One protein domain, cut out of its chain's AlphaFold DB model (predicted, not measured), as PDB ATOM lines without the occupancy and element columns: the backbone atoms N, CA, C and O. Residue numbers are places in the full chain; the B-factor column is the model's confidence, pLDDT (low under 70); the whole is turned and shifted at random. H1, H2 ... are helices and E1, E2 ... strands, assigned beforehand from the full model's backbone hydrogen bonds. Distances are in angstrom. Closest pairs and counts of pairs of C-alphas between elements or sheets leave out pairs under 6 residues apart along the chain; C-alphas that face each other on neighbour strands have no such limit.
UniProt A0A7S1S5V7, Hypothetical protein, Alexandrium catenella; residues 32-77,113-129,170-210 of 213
ATOM      1  N   PHE A  32      24.719  59.742  98.447       88.12
ATOM      2  CA  PHE A  32      24.513  58.313  98.251       88.12
ATOM      3  C   PHE A  32      24.658  57.509  99.545       88.12
ATOM      4  O   PHE A  32      25.378  57.895 100.463       88.12
ATOM      5  N   CYS A  33      23.976  56.369  99.587       88.31
ATOM      6  CA  CYS A  33      24.023  55.374 100.649       88.31
ATOM      7  C   CYS A  33      24.248  53.993 100.020       88.31
ATOM      8  O   CYS A  33      23.734  53.718  98.932       88.31
ATOM      9  N   ILE A  34      25.024  53.138 100.686       90.06
ATOM     10  CA  ILE A  34      25.280  51.755 100.271       90.06
ATOM     11  C   ILE A  34      24.985  50.861 101.463       90.06
ATOM     12  O   ILE A  34      25.478  51.117 102.558       90.06
ATOM     13  N   TYR A  35      24.225  49.798 101.245       92.00
ATOM     14  CA  TYR A  35      23.987  48.782 102.258       92.00
ATOM     15  C   TYR A  35      23.786  47.407 101.632       92.00
ATOM     16  O   TYR A  35      23.601  47.272 100.427       92.00
ATOM     17  N   TYR A  36      23.818  46.374 102.464       91.25
ATOM     18  CA  TYR A  36      23.727  44.985 102.045       91.25
ATOM     19  C   TYR A  36      22.594  44.289 102.781       91.25
ATOM     20  O   TYR A  36      22.625  44.146 104.004       91.25
ATOM     21  N   SER A  37      21.585  43.851 102.037       92.06
ATOM     22  CA  SER A  37      20.417  43.150 102.558       92.06
ATOM     23  C   SER A  37      20.562  41.637 102.412       92.06
ATOM     24  O   SER A  37      21.231  41.152 101.504       92.06
ATOM     25  N   LYS A  38      19.914  40.863 103.282       89.88
ATOM     26  CA  LYS A  38      19.692  39.427 103.033       89.88
ATOM     27  C   LYS A  38      18.822  39.212 101.769       89.88
ATOM     28  O   LYS A  38      18.093  40.139 101.407       89.88
ATOM     29  N   PRO A  39      18.853  38.024 101.123       78.62
ATOM     30  CA  PRO A  39      18.076  37.718  99.910       78.62
ATOM     31  C   PRO A  39      16.591  38.071  99.986       78.62
ATOM     32  O   PRO A  39      16.032  38.592  99.026       78.62
ATOM     33  N   ASP A  40      15.975  37.812 101.138       80.06
ATOM     34  CA  ASP A  40      14.530  37.960 101.347       80.06
ATOM     35  C   ASP A  40      14.165  39.231 102.126       80.06
ATOM     36  O   ASP A  40      13.010  39.431 102.500       80.06
ATOM     37  N   ALA A  41      15.151  40.083 102.420       86.44
ATOM     38  CA  ALA A  41      14.911  41.326 103.135       86.44
ATOM     39  C   ALA A  41      14.414  42.414 102.173       86.44
ATOM     40  O   ALA A  41      14.898  42.549 101.047       86.44
ATOM     41  N   GLU A  42      13.450  43.211 102.631       87.62
ATOM     42  CA  GLU A  42      12.881  44.297 101.838       87.62
ATOM     43  C   GLU A  42      13.904  45.415 101.584       87.62
ATOM     44  O   GLU A  42      14.812  45.668 102.373       87.62
ATOM     45  N   VAL A  43      13.754  46.124 100.466       87.06
ATOM     46  CA  VAL A  43      14.555  47.321 100.188       87.06
ATOM     47  C   VAL A  43      14.039  48.463 101.069       87.06
ATOM     48  O   VAL A  43      12.905  48.907 100.904       87.06
ATOM     49  N   ILE A  44      14.881  48.943 101.983       91.56
ATOM     50  CA  ILE A  44      14.589  50.033 102.928       91.56
ATOM     51  C   ILE A  44      15.113  51.390 102.431       91.56
ATOM     52  O   ILE A  44      15.902  51.438 101.494       91.56
ATOM     53  N   ASP A  45      14.721  52.504 103.058       88.69
ATOM     54  CA  ASP A  45      15.358  53.816 102.840       88.69
ATOM     55  C   ASP A  45      16.619  53.935 103.705       88.69
ATOM     56  O   ASP A  45      16.552  54.253 104.893       88.69
ATOM     57  N   GLY A  46      17.785  53.696 103.106       86.50
ATOM     58  CA  GLY A  46      19.060  53.634 103.819       86.50
ATOM     59  C   GLY A  46      19.510  54.967 104.421       86.50
ATOM     60  O   GLY A  46      20.346  54.986 105.320       86.50
ATOM     61  N   PHE A  47      18.940  56.087 103.979       84.00
ATOM     62  CA  PHE A  47      19.194  57.398 104.581       84.00
ATOM     63  C   PHE A  47      18.320  57.680 105.811       84.00
ATOM     64  O   PHE A  47      18.645  58.578 106.587       84.00
ATOM     65  N   ALA A  48      17.191  56.984 105.957       87.25
ATOM     66  CA  ALA A  48      16.315  57.090 107.124       87.25
ATOM     67  C   ALA A  48      16.628  56.023 108.190       87.25
ATOM     68  O   ALA A  48      16.204  56.162 109.338       87.25
ATOM     69  N   GLU A  49      17.363  54.979 107.806       87.19
ATOM     70  CA  GLU A  49      17.727  53.856 108.662       87.19
ATOM     71  C   GLU A  49      18.700  54.248 109.786       87.19
ATOM     72  O   GLU A  49      19.591  55.085 109.618       87.19
ATOM     73  N   GLN A  50      18.551  53.604 110.947       86.62
ATOM     74  CA  GLN A  50      19.465  53.759 112.078       86.62
ATOM     75  C   GLN A  50      20.426  52.571 112.118       86.62
ATOM     76  O   GLN A  50      20.160  51.569 112.773       86.62
ATOM     77  N   TRP A  51      21.568  52.715 111.444       81.81
ATOM     78  CA  TRP A  51      22.527  51.641 111.144       81.81
ATOM     79  C   TRP A  51      23.198  50.924 112.331       81.81
ATOM     80  O   TRP A  51      23.971  50.000 112.110       81.81
ATOM     81  N   GLY A  52      22.869  51.268 113.579       78.50
ATOM     82  CA  GLY A  52      23.441  50.620 114.760       78.50
ATOM     83  C   GLY A  52      24.970  50.758 114.839       78.50
ATOM     84  O   GLY A  52      25.565  51.563 114.121       78.50
ATOM     85  N   PRO A  53      25.624  50.043 115.767       77.38
ATOM     86  CA  PRO A  53      27.073  49.949 115.773       77.38
ATOM     87  C   PRO A  53      27.573  49.083 114.601       77.38
ATOM     88  O   PRO A  53      26.875  48.155 114.184       77.38
ATOM     89  N   PRO A  54      28.795  49.342 114.109       74.75
ATOM     90  CA  PRO A  54      29.422  48.505 113.097       74.75
ATOM     91  C   PRO A  54      29.576  47.062 113.626       74.75
ATOM     92  O   PRO A  54      29.968  46.909 114.781       74.75
ATOM     93  N   PRO A  55      29.312  46.006 112.832       71.62
ATOM     94  CA  PRO A  55      29.515  44.624 113.278       71.62
ATOM     95  C   PRO A  55      31.007  44.335 113.479       71.62
ATOM     96  O   PRO A  55      31.826  44.780 112.670       71.62
ATOM     97  N   ASP A  56      31.367  43.613 114.535       67.75
ATOM     98  CA  ASP A  56      32.769  43.305 114.843       67.75
ATOM     99  C   ASP A  56      33.197  41.945 114.275       67.75
ATOM    100  O   ASP A  56      34.366  41.775 113.940       67.75
ATOM    101  N   GLU A  57      32.257  41.008 114.098       70.75
ATOM    102  CA  GLU A  57      32.515  39.676 113.543       70.75
ATOM    103  C   GLU A  57      31.511  39.297 112.435       70.75
ATOM    104  O   GLU A  57      30.364  39.753 112.404       70.75
ATOM    105  N   ALA A  58      31.904  38.393 111.526       71.00
ATOM    106  CA  ALA A  58      31.015  37.892 110.470       71.00
ATOM    107  C   ALA A  58      29.747  37.216 111.027       71.00
ATOM    108  O   ALA A  58      28.669  37.297 110.431       71.00
ATOM    109  N   GLN A  59      29.867  36.600 112.204       73.38
ATOM    110  CA  GLN A  59      28.760  35.967 112.911       73.38
ATOM    111  C   GLN A  59      27.700  36.988 113.356       73.38
ATOM    112  O   GLN A  59      26.510  36.702 113.244       73.38
ATOM    113  N   ASP A  60      28.109  38.197 113.756       72.81
ATOM    114  CA  ASP A  60      27.186  39.274 114.139       72.81
ATOM    115  C   ASP A  60      26.336  39.723 112.948       72.81
ATOM    116  O   ASP A  60      25.170  40.089 113.091       72.81
ATOM    117  N   VAL A  61      26.898  39.654 111.738       75.44
ATOM    118  CA  VAL A  61      26.187  39.998 110.505       75.44
ATOM    119  C   VAL A  61      25.181  38.922 110.113       75.44
ATOM    120  O   VAL A  61      24.167  39.241 109.489       75.44
ATOM    121  N   ALA A  62      25.403  37.659 110.475       74.44
ATOM    122  CA  ALA A  62      24.522  36.562 110.081       74.44
ATOM    123  C   ALA A  62      23.070  36.779 110.529       74.44
ATOM    124  O   ALA A  62      22.157  36.358 109.821       74.44
ATOM    125  N   ASP A  63      22.835  37.500 111.628       77.88
ATOM    126  CA  ASP A  63      21.496  37.744 112.170       77.88
ATOM    127  C   ASP A  63      20.855  39.042 111.657       77.88
ATOM    128  O   ASP A  63      19.630  39.107 111.509       77.88
ATOM    129  N   VAL A  64      21.644  40.039 111.249       85.94
ATOM    130  CA  VAL A  64      21.121  41.353 110.842       85.94
ATOM    131  C   VAL A  64      20.574  41.336 109.410       85.94
ATOM    132  O   VAL A  64      21.201  40.830 108.472       85.94
ATOM    133  N   ALA A  65      19.385  41.917 109.220       88.38
ATOM    134  CA  ALA A  65      18.738  42.020 107.911       88.38
ATOM    135  C   ALA A  65      19.525  42.914 106.936       88.38
ATOM    136  O   ALA A  65      19.723  42.528 105.783       88.38
ATOM    137  N   HIS A  66      20.026  44.053 107.420       90.06
ATOM    138  CA  HIS A  66      20.737  45.060 106.635       90.06
ATOM    139  C   HIS A  66      22.052  45.447 107.303       90.06
ATOM    140  O   HIS A  66      22.089  45.669 108.506       90.06
ATOM    141  N   VAL A  67      23.114  45.577 106.516       88.81
ATOM    142  CA  VAL A  67      24.409  46.078 106.990       88.81
ATOM    143  C   VAL A  67      24.817  47.279 106.165       88.81
ATOM    144  O   VAL A  67      24.773  47.224 104.937       88.81
ATOM    145  N   ASN A  68      25.219  48.356 106.831       87.25
ATOM    146  CA  ASN A  68      25.755  49.534 106.167       87.25
ATOM    147  C   ASN A  68      27.059  49.171 105.451       87.25
ATOM    148  O   ASN A  68      27.970  48.591 106.040       87.25
ATOM    149  N   GLY A  69      27.165  49.525 104.173       84.12
ATOM    150  CA  GLY A  69      28.343  49.213 103.378       84.12
ATOM    151  C   GLY A  69      29.604  49.896 103.891       84.12
ATOM    152  O   GLY A  69      30.674  49.301 103.831       84.12
ATOM    153  N   PHE A  70      29.487  51.098 104.462       79.94
ATOM    154  CA  PHE A  70      30.632  51.824 105.023       79.94
ATOM    155  C   PHE A  70      31.200  51.183 106.290       79.94
ATOM    156  O   PHE A  70      32.347  51.449 106.644       79.94
ATOM    157  N   ASP A  71      30.428  50.311 106.933       79.62
ATOM    158  CA  ASP A  71      30.856  49.586 108.117       79.62
ATOM    159  C   ASP A  71      31.572  48.275 107.765       79.62
ATOM    160  O   ASP A  71      31.949  47.547 108.673       79.62
ATOM    161  N   LEU A  72      31.816  47.929 106.498       77.56
ATOM    162  CA  LEU A  72      32.513  46.674 106.182       77.56
ATOM    163  C   LEU A  72      34.033  46.775 106.396       77.56
ATOM    164  O   LEU A  72      34.618  47.829 106.121       77.56
ATOM    165  N   PRO A  73      34.706  45.678 106.805       73.25
ATOM    166  CA  PRO A  73      36.148  45.654 107.034       73.25
ATOM    167  C   PRO A  73      36.959  46.223 105.872       73.25
ATOM    168  O   PRO A  73      37.859  47.016 106.110       73.25
ATOM    169  N   CYS A  74      36.605  45.926 104.617       73.44
ATOM    170  CA  CYS A  74      37.313  46.451 103.447       73.44
ATOM    171  C   CYS A  74      37.282  47.986 103.326       73.44
ATOM    172  O   CYS A  74      38.206  48.547 102.737       73.44
ATOM    173  N   TYR A  75      36.263  48.662 103.873       69.31
ATOM    174  CA  TYR A  75      36.163  50.125 103.935       69.31
ATOM    175  C   TYR A  75      36.765  50.696 105.230       69.31
ATOM    176  O   TYR A  75      37.210  51.840 105.227       69.31
ATOM    177  N   ARG A  76      36.826  49.909 106.317       66.19
ATOM    178  CA  ARG A  76      37.505  50.289 107.573       66.19
ATOM    179  C   ARG A  76      39.029  50.178 107.468       66.19
ATOM    180  O   ARG A  76      39.740  51.062 107.922       66.19
ATOM    181  N   THR A  77      39.543  49.088 106.891       55.28
ATOM    182  CA  THR A  77      40.987  48.814 106.752       55.28
ATOM    183  C   THR A  77      41.604  49.606 105.605       55.28
ATOM    184  O   THR A  77      42.726  50.104 105.728       55.28
ATOM    185  N   ILE A 113      31.144  38.076 105.112       83.81
ATOM    186  CA  ILE A 113      30.032  38.923 105.570       83.81
ATOM    187  C   ILE A 113      28.969  39.134 104.475       83.81
ATOM    188  O   ILE A 113      27.765  39.184 104.753       83.81
ATOM    189  N   LEU A 114      29.418  39.299 103.228       84.06
ATOM    190  CA  LEU A 114      28.582  39.613 102.072       84.06
ATOM    191  C   LEU A 114      28.019  38.389 101.347       84.06
ATOM    192  O   LEU A 114      27.227  38.570 100.416       84.06
ATOM    193  N   ALA A 115      28.407  37.177 101.741       83.69
ATOM    194  CA  ALA A 115      27.943  35.947 101.113       83.69
ATOM    195  C   ALA A 115      26.405  35.873 101.112       83.69
ATOM    196  O   ALA A 115      25.739  36.161 102.110       83.69
ATOM    197  N   GLY A 116      25.841  35.555  99.950       83.38
ATOM    198  CA  GLY A 116      24.402  35.488  99.705       83.38
ATOM    199  C   GLY A 116      23.621  36.797  99.885       83.38
ATOM    200  O   GLY A 116      22.399  36.765  99.864       83.38
ATOM    201  N   ARG A 117      24.245  37.960 100.090       88.88
ATOM    202  CA  ARG A 117      23.522  39.234 100.267       88.88
ATOM    203  C   ARG A 117      23.184  39.910  98.933       88.88
ATOM    204  O   ARG A 117      23.626  39.524  97.858       88.88
ATOM    205  N   THR A 118      22.378  40.961  98.992       90.25
ATOM    206  CA  THR A 118      22.142  41.891  97.885       90.25
ATOM    207  C   THR A 118      22.684  43.257  98.275       90.25
ATOM    208  O   THR A 118      22.281  43.830  99.281       90.25
ATOM    209  N   CYS A 119      23.608  43.785  97.480       90.62
ATOM    210  CA  CYS A 119      24.057  45.166  97.567       90.62
ATOM    211  C   CYS A 119      22.936  46.091  97.082       90.62
ATOM    212  O   CYS A 119      22.388  45.887  96.001       90.62
ATOM    213  N   ALA A 120      22.609  47.116  97.854       92.19
ATOM    214  CA  ALA A 120      21.673  48.164  97.503       92.19
ATOM    215  C   ALA A 120      22.378  49.519  97.598       92.19
ATOM    216  O   ALA A 120      22.938  49.883  98.630       92.19
ATOM    217  N   VAL A 121      22.336  50.272  96.504       91.75
ATOM    218  CA  VAL A 121      22.879  51.624  96.402       91.75
ATOM    219  C   VAL A 121      21.737  52.589  96.163       91.75
ATOM    220  O   VAL A 121      20.966  52.414  95.222       91.75
ATOM    221  N   GLN A 122      21.643  53.626  96.985       91.19
ATOM    222  CA  GLN A 122      20.657  54.689  96.842       91.19
ATOM    223  C   GLN A 122      21.363  56.006  96.570       91.19
ATOM    224  O   GLN A 122      22.267  56.372  97.309       91.19
ATOM    225  N   VAL A 123      20.951  56.719  95.523       89.19
ATOM    226  CA  VAL A 123      21.496  58.028  95.141       89.19
ATOM    227  C   VAL A 123      20.365  59.050  95.154       89.19
ATOM    228  O   VAL A 123      19.418  58.923  94.375       89.19
ATOM    229  N   ARG A 124      20.453  60.051  96.034       86.94
ATOM    230  CA  ARG A 124      19.465  61.128  96.185       86.94
ATOM    231  C   ARG A 124      19.842  62.321  95.319       86.94
ATOM    232  O   ARG A 124      20.982  62.781  95.332       86.94
ATOM    233  N   MET A 125      18.875  62.797  94.542       84.62
ATOM    234  CA  MET A 125      19.077  63.836  93.532       84.62
ATOM    235  C   MET A 125      17.912  64.848  93.552       84.62
ATOM    236  O   MET A 125      17.226  64.994  92.539       84.62
ATOM    237  N   PRO A 126      17.657  65.528  94.693       78.62
ATOM    238  CA  PRO A 126      16.486  66.396  94.889       78.62
ATOM    239  C   PRO A 126      16.429  67.608  93.944       78.62
ATOM    240  O   PRO A 126      15.350  68.140  93.691       78.62
ATOM    241  N   ASP A 127      17.564  68.033  93.385       75.56
ATOM    242  CA  ASP A 127      17.641  69.188  92.479       75.56
ATOM    243  C   ASP A 127      17.240  68.841  91.033       75.56
ATOM    244  O   ASP A 127      17.209  69.709  90.154       75.56
ATOM    245  N   LEU A 128      16.925  67.570  90.750       74.06
ATOM    246  CA  LEU A 128      16.345  67.167  89.472       74.06
ATOM    247  C   LEU A 128      14.848  67.499  89.466       74.06
ATOM    248  O   LEU A 128      14.017  66.668  89.816       74.06
ATOM    249  N   ASP A 129      14.517  68.724  89.041       62.03
ATOM    250  CA  ASP A 129      13.142  69.245  88.980       62.03
ATOM    251  C   ASP A 129      12.146  68.212  88.418       62.03
ATOM    252  O   ASP A 129      12.214  67.788  87.254       62.03
ATOM    253  N   PRO A 170      33.509  46.725  96.393       74.06
ATOM    254  CA  PRO A 170      34.584  46.133  97.183       74.06
ATOM    255  C   PRO A 170      34.982  44.744  96.660       74.06
ATOM    256  O   PRO A 170      36.064  44.257  96.967       74.06
ATOM    257  N   GLN A 171      34.117  44.120  95.857       73.75
ATOM    258  CA  GLN A 171      34.336  42.850  95.178       73.75
ATOM    259  C   GLN A 171      33.579  42.841  93.846       73.75
ATOM    260  O   GLN A 171      32.677  43.650  93.639       73.75
ATOM    261  N   ILE A 172      33.931  41.920  92.952       70.25
ATOM    262  CA  ILE A 172      33.257  41.779  91.659       70.25
ATOM    263  C   ILE A 172      31.819  41.297  91.892       70.25
ATOM    264  O   ILE A 172      31.606  40.303  92.588       70.25
ATOM    265  N   PHE A 173      30.846  41.989  91.302       78.62
ATOM    266  CA  PHE A 173      29.429  41.604  91.331       78.62
ATOM    267  C   PHE A 173      28.952  41.138  89.959       78.62
ATOM    268  O   PHE A 173      29.575  41.439  88.949       78.62
ATOM    269  N   CYS A 174      27.817  40.437  89.911       78.44
ATOM    270  CA  CYS A 174      27.174  40.088  88.648       78.44
ATOM    271  C   CYS A 174      26.252  41.232  88.196       78.44
ATOM    272  O   CYS A 174      25.055  41.248  88.502       78.44
ATOM    273  N   ALA A 175      26.783  42.206  87.454       81.56
ATOM    274  CA  ALA A 175      26.006  43.370  87.025       81.56
ATOM    275  C   ALA A 175      24.852  43.023  86.083       81.56
ATOM    276  O   ALA A 175      23.864  43.754  86.036       81.56
ATOM    277  N   ALA A 176      24.931  41.882  85.392       82.81
ATOM    278  CA  ALA A 176      23.845  41.357  84.566       82.81
ATOM    279  C   ALA A 176      22.536  41.140  85.353       82.81
ATOM    280  O   ALA A 176      21.456  41.163  84.766       82.81
ATOM    281  N   GLN A 177      22.621  40.959  86.674       84.75
ATOM    282  CA  GLN A 177      21.465  40.806  87.561       84.75
ATOM    283  C   GLN A 177      21.067  42.100  88.275       84.75
ATOM    284  O   GLN A 177      20.107  42.116  89.052       84.75
ATOM    285  N   GLY A 178      21.795  43.185  88.016       86.31
ATOM    286  CA  GLY A 178      21.518  44.493  88.574       86.31
ATOM    287  C   GLY A 178      20.148  45.009  88.151       86.31
ATOM    288  O   GLY A 178      19.781  44.968  86.978       86.31
ATOM    289  N   LYS A 179      19.393  45.546  89.107       89.81
ATOM    290  CA  LYS A 179      18.143  46.266  88.842       89.81
ATOM    291  C   LYS A 179      18.305  47.709  89.278       89.81
ATOM    292  O   LYS A 179      18.764  47.965  90.383       89.81
ATOM    293  N   ALA A 180      17.905  48.643  88.424       90.00
ATOM    294  CA  ALA A 180      17.909  50.069  88.720       90.00
ATOM    295  C   ALA A 180      16.477  50.610  88.655       90.00
ATOM    296  O   ALA A 180      15.781  50.401  87.661       90.00
ATOM    297  N   THR A 181      16.039  51.302  89.704       89.69
ATOM    298  CA  THR A 181      14.684  51.852  89.827       89.69
ATOM    299  C   THR A 181      14.746  53.307  90.276       89.69
ATOM    300  O   THR A 181      15.447  53.642  91.226       89.69
ATOM    301  N   TRP A 182      14.005  54.182  89.596       87.31
ATOM    302  CA  TRP A 182      13.852  55.584  89.986       87.31
ATOM    303  C   TRP A 182      12.582  55.783  90.818       87.31
ATOM    304  O   TRP A 182      11.476  55.495  90.355       87.31
ATOM    305  N   HIS A 183      12.737  56.331  92.020       87.31
ATOM    306  CA  HIS A 183      11.650  56.650  92.937       87.31
ATOM    307  C   HIS A 183      11.371  58.153  92.903       87.31
ATOM    308  O   HIS A 183      11.982  58.931  93.627       87.31
ATOM    309  N   ALA A 184      10.414  58.568  92.070       81.62
ATOM    310  CA  ALA A 184      10.084  59.985  91.890       81.62
ATOM    311  C   ALA A 184       9.523  60.667  93.153       81.62
ATOM    312  O   ALA A 184       9.600  61.880  93.264       81.62
ATOM    313  N   GLY A 185       8.944  59.912  94.093       82.69
ATOM    314  CA  GLY A 185       8.427  60.479  95.344       82.69
ATOM    315  C   GLY A 185       9.521  60.906  96.329       82.69
ATOM    316  O   GLY A 185       9.270  61.757  97.174       82.69
ATOM    317  N   SER A 186      10.717  60.323  96.217       83.38
ATOM    318  CA  SER A 186      11.871  60.591  97.084       83.38
ATOM    319  C   SER A 186      13.099  61.070  96.306       83.38
ATOM    320  O   SER A 186      14.194  61.107  96.863       83.38
ATOM    321  N   ASP A 187      12.939  61.368  95.012       85.31
ATOM    322  CA  ASP A 187      14.004  61.733  94.073       85.31
ATOM    323  C   ASP A 187      15.267  60.865  94.222       85.31
ATOM    324  O   ASP A 187      16.401  61.348  94.259       85.31
ATOM    325  N   THR A 188      15.049  59.550  94.351       88.12
ATOM    326  CA  THR A 188      16.098  58.571  94.658       88.12
ATOM    327  C   THR A 188      16.221  57.525  93.555       88.12
ATOM    328  O   THR A 188      15.243  56.880  93.174       88.12
ATOM    329  N   LEU A 189      17.440  57.316  93.060       89.81
ATOM    330  CA  LEU A 189      17.797  56.156  92.249       89.81
ATOM    331  C   LEU A 189      18.239  55.024  93.175       89.81
ATOM    332  O   LEU A 189      19.218  55.183  93.895       89.81
ATOM    333  N   THR A 190      17.569  53.879  93.101       92.44
ATOM    334  CA  THR A 190      17.965  52.657  93.805       92.44
ATOM    335  C   THR A 190      18.534  51.656  92.809       92.44
ATOM    336  O   THR A 190      17.873  51.318  91.826       92.44
ATOM    337  N   VAL A 191      19.737  51.155  93.066       92.06
ATOM    338  CA  VAL A 191      20.380  50.075  92.312       92.06
ATOM    339  C   VAL A 191      20.582  48.886  93.241       92.06
ATOM    340  O   VAL A 191      21.234  49.025  94.268       92.06
ATOM    341  N   THR A 192      20.040  47.723  92.889       92.00
ATOM    342  CA  THR A 192      20.207  46.477  93.651       92.00
ATOM    343  C   THR A 192      20.990  45.456  92.845       92.00
ATOM    344  O   THR A 192      20.656  45.217  91.683       92.00
ATOM    345  N   LEU A 193      21.990  44.839  93.463       89.88
ATOM    346  CA  LEU A 193      22.948  43.922  92.856       89.88
ATOM    347  C   LEU A 193      23.169  42.717  93.779       89.88
ATOM    348  O   LEU A 193      23.698  42.900  94.876       89.88
ATOM    349  N   PRO A 194      22.788  41.497  93.373       87.06
ATOM    350  CA  PRO A 194      23.143  40.290  94.112       87.06
ATOM    351  C   PRO A 194      24.665  40.166  94.258       87.06
ATOM    352  O   PRO A 194      25.405  40.446  93.309       87.06
ATOM    353  N   THR A 195      25.143  39.776  95.444       80.88
ATOM    354  CA  THR A 195      26.584  39.623  95.679       80.88
ATOM    355  C   THR A 195      27.156  38.350  95.067       80.88
ATOM    356  O   THR A 195      28.347  38.298  94.766       80.88
ATOM    357  N   GLU A 196      26.305  37.356  94.840       75.75
ATOM    358  CA  GLU A 196      26.652  36.077  94.236       75.75
ATOM    359  C   GLU A 196      25.955  35.908  92.884       75.75
ATOM    360  O   GLU A 196      24.829  36.385  92.706       75.75
ATOM    361  N   PRO A 197      26.599  35.227  91.917       64.62
ATOM    362  CA  PRO A 197      25.916  34.796  90.706       64.62
ATOM    363  C   PRO A 197      24.760  33.858  91.085       64.62
ATOM    364  O   PRO A 197      24.817  33.193  92.124       64.62
ATOM    365  N   PRO A 198      23.715  33.749  90.248       58.31
ATOM    366  CA  PRO A 198      22.646  32.817  90.539       58.31
ATOM    367  C   PRO A 198      23.253  31.415  90.609       58.31
ATOM    368  O   PRO A 198      24.086  31.050  89.775       58.31
ATOM    369  N   HIS A 199      22.791  30.601  91.556       55.47
ATOM    370  CA  HIS A 199      22.920  29.150  91.461       55.47
ATOM    371  C   HIS A 199      22.055  28.640  90.292       55.47
ATOM    372  O   HIS A 199      21.158  27.822  90.473       55.47
ATOM    373  N   GLU A 200      22.274  29.133  89.074       49.06
ATOM    374  CA  GLU A 200      21.868  28.382  87.903       49.06
ATOM    375  C   GLU A 200      22.784  27.173  87.868       49.06
ATOM    376  O   GLU A 200      24.002  27.278  87.711       49.06
ATOM    377  N   ALA A 201      22.174  26.022  88.144       45.19
ATOM    378  CA  ALA A 201      22.793  24.726  88.062       45.19
ATOM    379  C   ALA A 201      23.498  24.616  86.713       45.19
ATOM    380  O   ALA A 201      22.890  24.269  85.701       45.19
ATOM    381  N   VAL A 202      24.811  24.819  86.713       46.41
ATOM    382  CA  VAL A 202      25.661  24.176  85.730       46.41
ATOM    383  C   VAL A 202      25.689  22.700  86.120       46.41
ATOM    384  O   VAL A 202      26.691  22.158  86.580       46.41
ATOM    385  N   ALA A 203      24.546  22.031  85.958       45.34
ATOM    386  CA  ALA A 203      24.552  20.640  85.580       45.34
ATOM    387  C   ALA A 203      25.212  20.631  84.199       45.34
ATOM    388  O   ALA A 203      24.554  20.712  83.167       45.34
ATOM    389  N   PHE A 204      26.548  20.649  84.197       48.88
ATOM    390  CA  PHE A 204      27.325  20.151  83.080       48.88
ATOM    391  C   PHE A 204      26.828  18.725  82.896       48.88
ATOM    392  O   PHE A 204      27.159  17.844  83.692       48.88
ATOM    393  N   ASP A 205      25.931  18.545  81.933       47.38
ATOM    394  CA  ASP A 205      25.350  17.253  81.648       47.38
ATOM    395  C   ASP A 205      26.482  16.352  81.165       47.38
ATOM    396  O   ASP A 205      27.013  16.497  80.061       47.38
ATOM    397  N   LYS A 206      26.931  15.482  82.067       50.66
ATOM    398  CA  LYS A 206      28.056  14.583  81.837       50.66
ATOM    399  C   LYS A 206      27.744  13.626  80.678       50.66
ATOM    400  O   LYS A 206      28.676  13.163  80.031       50.66
ATOM    401  N   GLU A 207      26.461  13.410  80.365       53.00
ATOM    402  CA  GLU A 207      26.016  12.600  79.226       53.00
ATOM    403  C   GLU A 207      26.317  13.249  77.865       53.00
ATOM    404  O   GLU A 207      26.529  12.534  76.887       53.00
ATOM    405  N   LEU A 208      26.425  14.582  77.771       48.84
ATOM    406  CA  LEU A 208      26.711  15.248  76.493       48.84
ATOM    407  C   LEU A 208      28.171  15.047  76.033       48.84
ATOM    408  O   LEU A 208      28.470  15.184  74.848       48.84
ATOM    409  N   MET A 209      29.084  14.718  76.955       51.16
ATOM    410  CA  MET A 209      30.500  14.475  76.645       51.16
ATOM    411  C   MET A 209      30.802  13.026  76.251       51.16
ATOM    412  O   MET A 209      31.742  12.804  75.488       51.16
ATOM    413  N   ASP A 210      29.983  12.065  76.683       50.78
ATOM    414  CA  ASP A 210      30.125  10.657  76.286       50.78
ATOM    415  C   ASP A 210      29.543  10.372  74.886       50.78
ATOM    416  O   ASP A 210      29.746   9.294  74.337       50.78
TER     417      ASP A 210
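AT A GLANCE: This is residues 32 to 77, 113 to 129 and 170 to 210 of the 213 residues of the protein "Hypothetical protein" of Alexandrium catenella (UniProt A0A7S1S5V7). There is little regular structure: a twisted wall of five strands, two short helices not on it, and a free tail, residues 199 to 210. In chain order, E1-H1-E2-H2-E3-E4-E5 hold 39 of 104 printed residues, class mixed; the antiparallel sheet runs E2-E1-E3-E5-E4. It is loose, radius of gyration of the C-alphas 16.8 A, spanning 61 by 38 by 25 A.

HOW THE PARTS SIT: Start at E1, residues 32 to 37, antiparallel neighbour of E2, 66 to 68, and E3, 118 to 124; E3 neighbours E5, 188 to 194, in a hairpin with E4, 179 to 183. Within hydrogen-bond range, 2.8 A, are N 36/O 67, N 33/O 122, N 119/O 193 and N 181/O 190. After a long link H1, 58 to 63, has 1 of 2 O i to N i+4 pairs within range; H2, 73 to 77, has every one.

IN THESE COORDINATES: Find C-alpha 32 at (24.513, 58.313, 98.251) and C-alpha 194 at (23.143, 40.290, 94.112).

THE WHOLE: Cuts after 77 and 129 leave C-alpha gaps of 14.8 and 32.6 A; pLDDT is under 70 for 19 printed residues, among them 197 to 210.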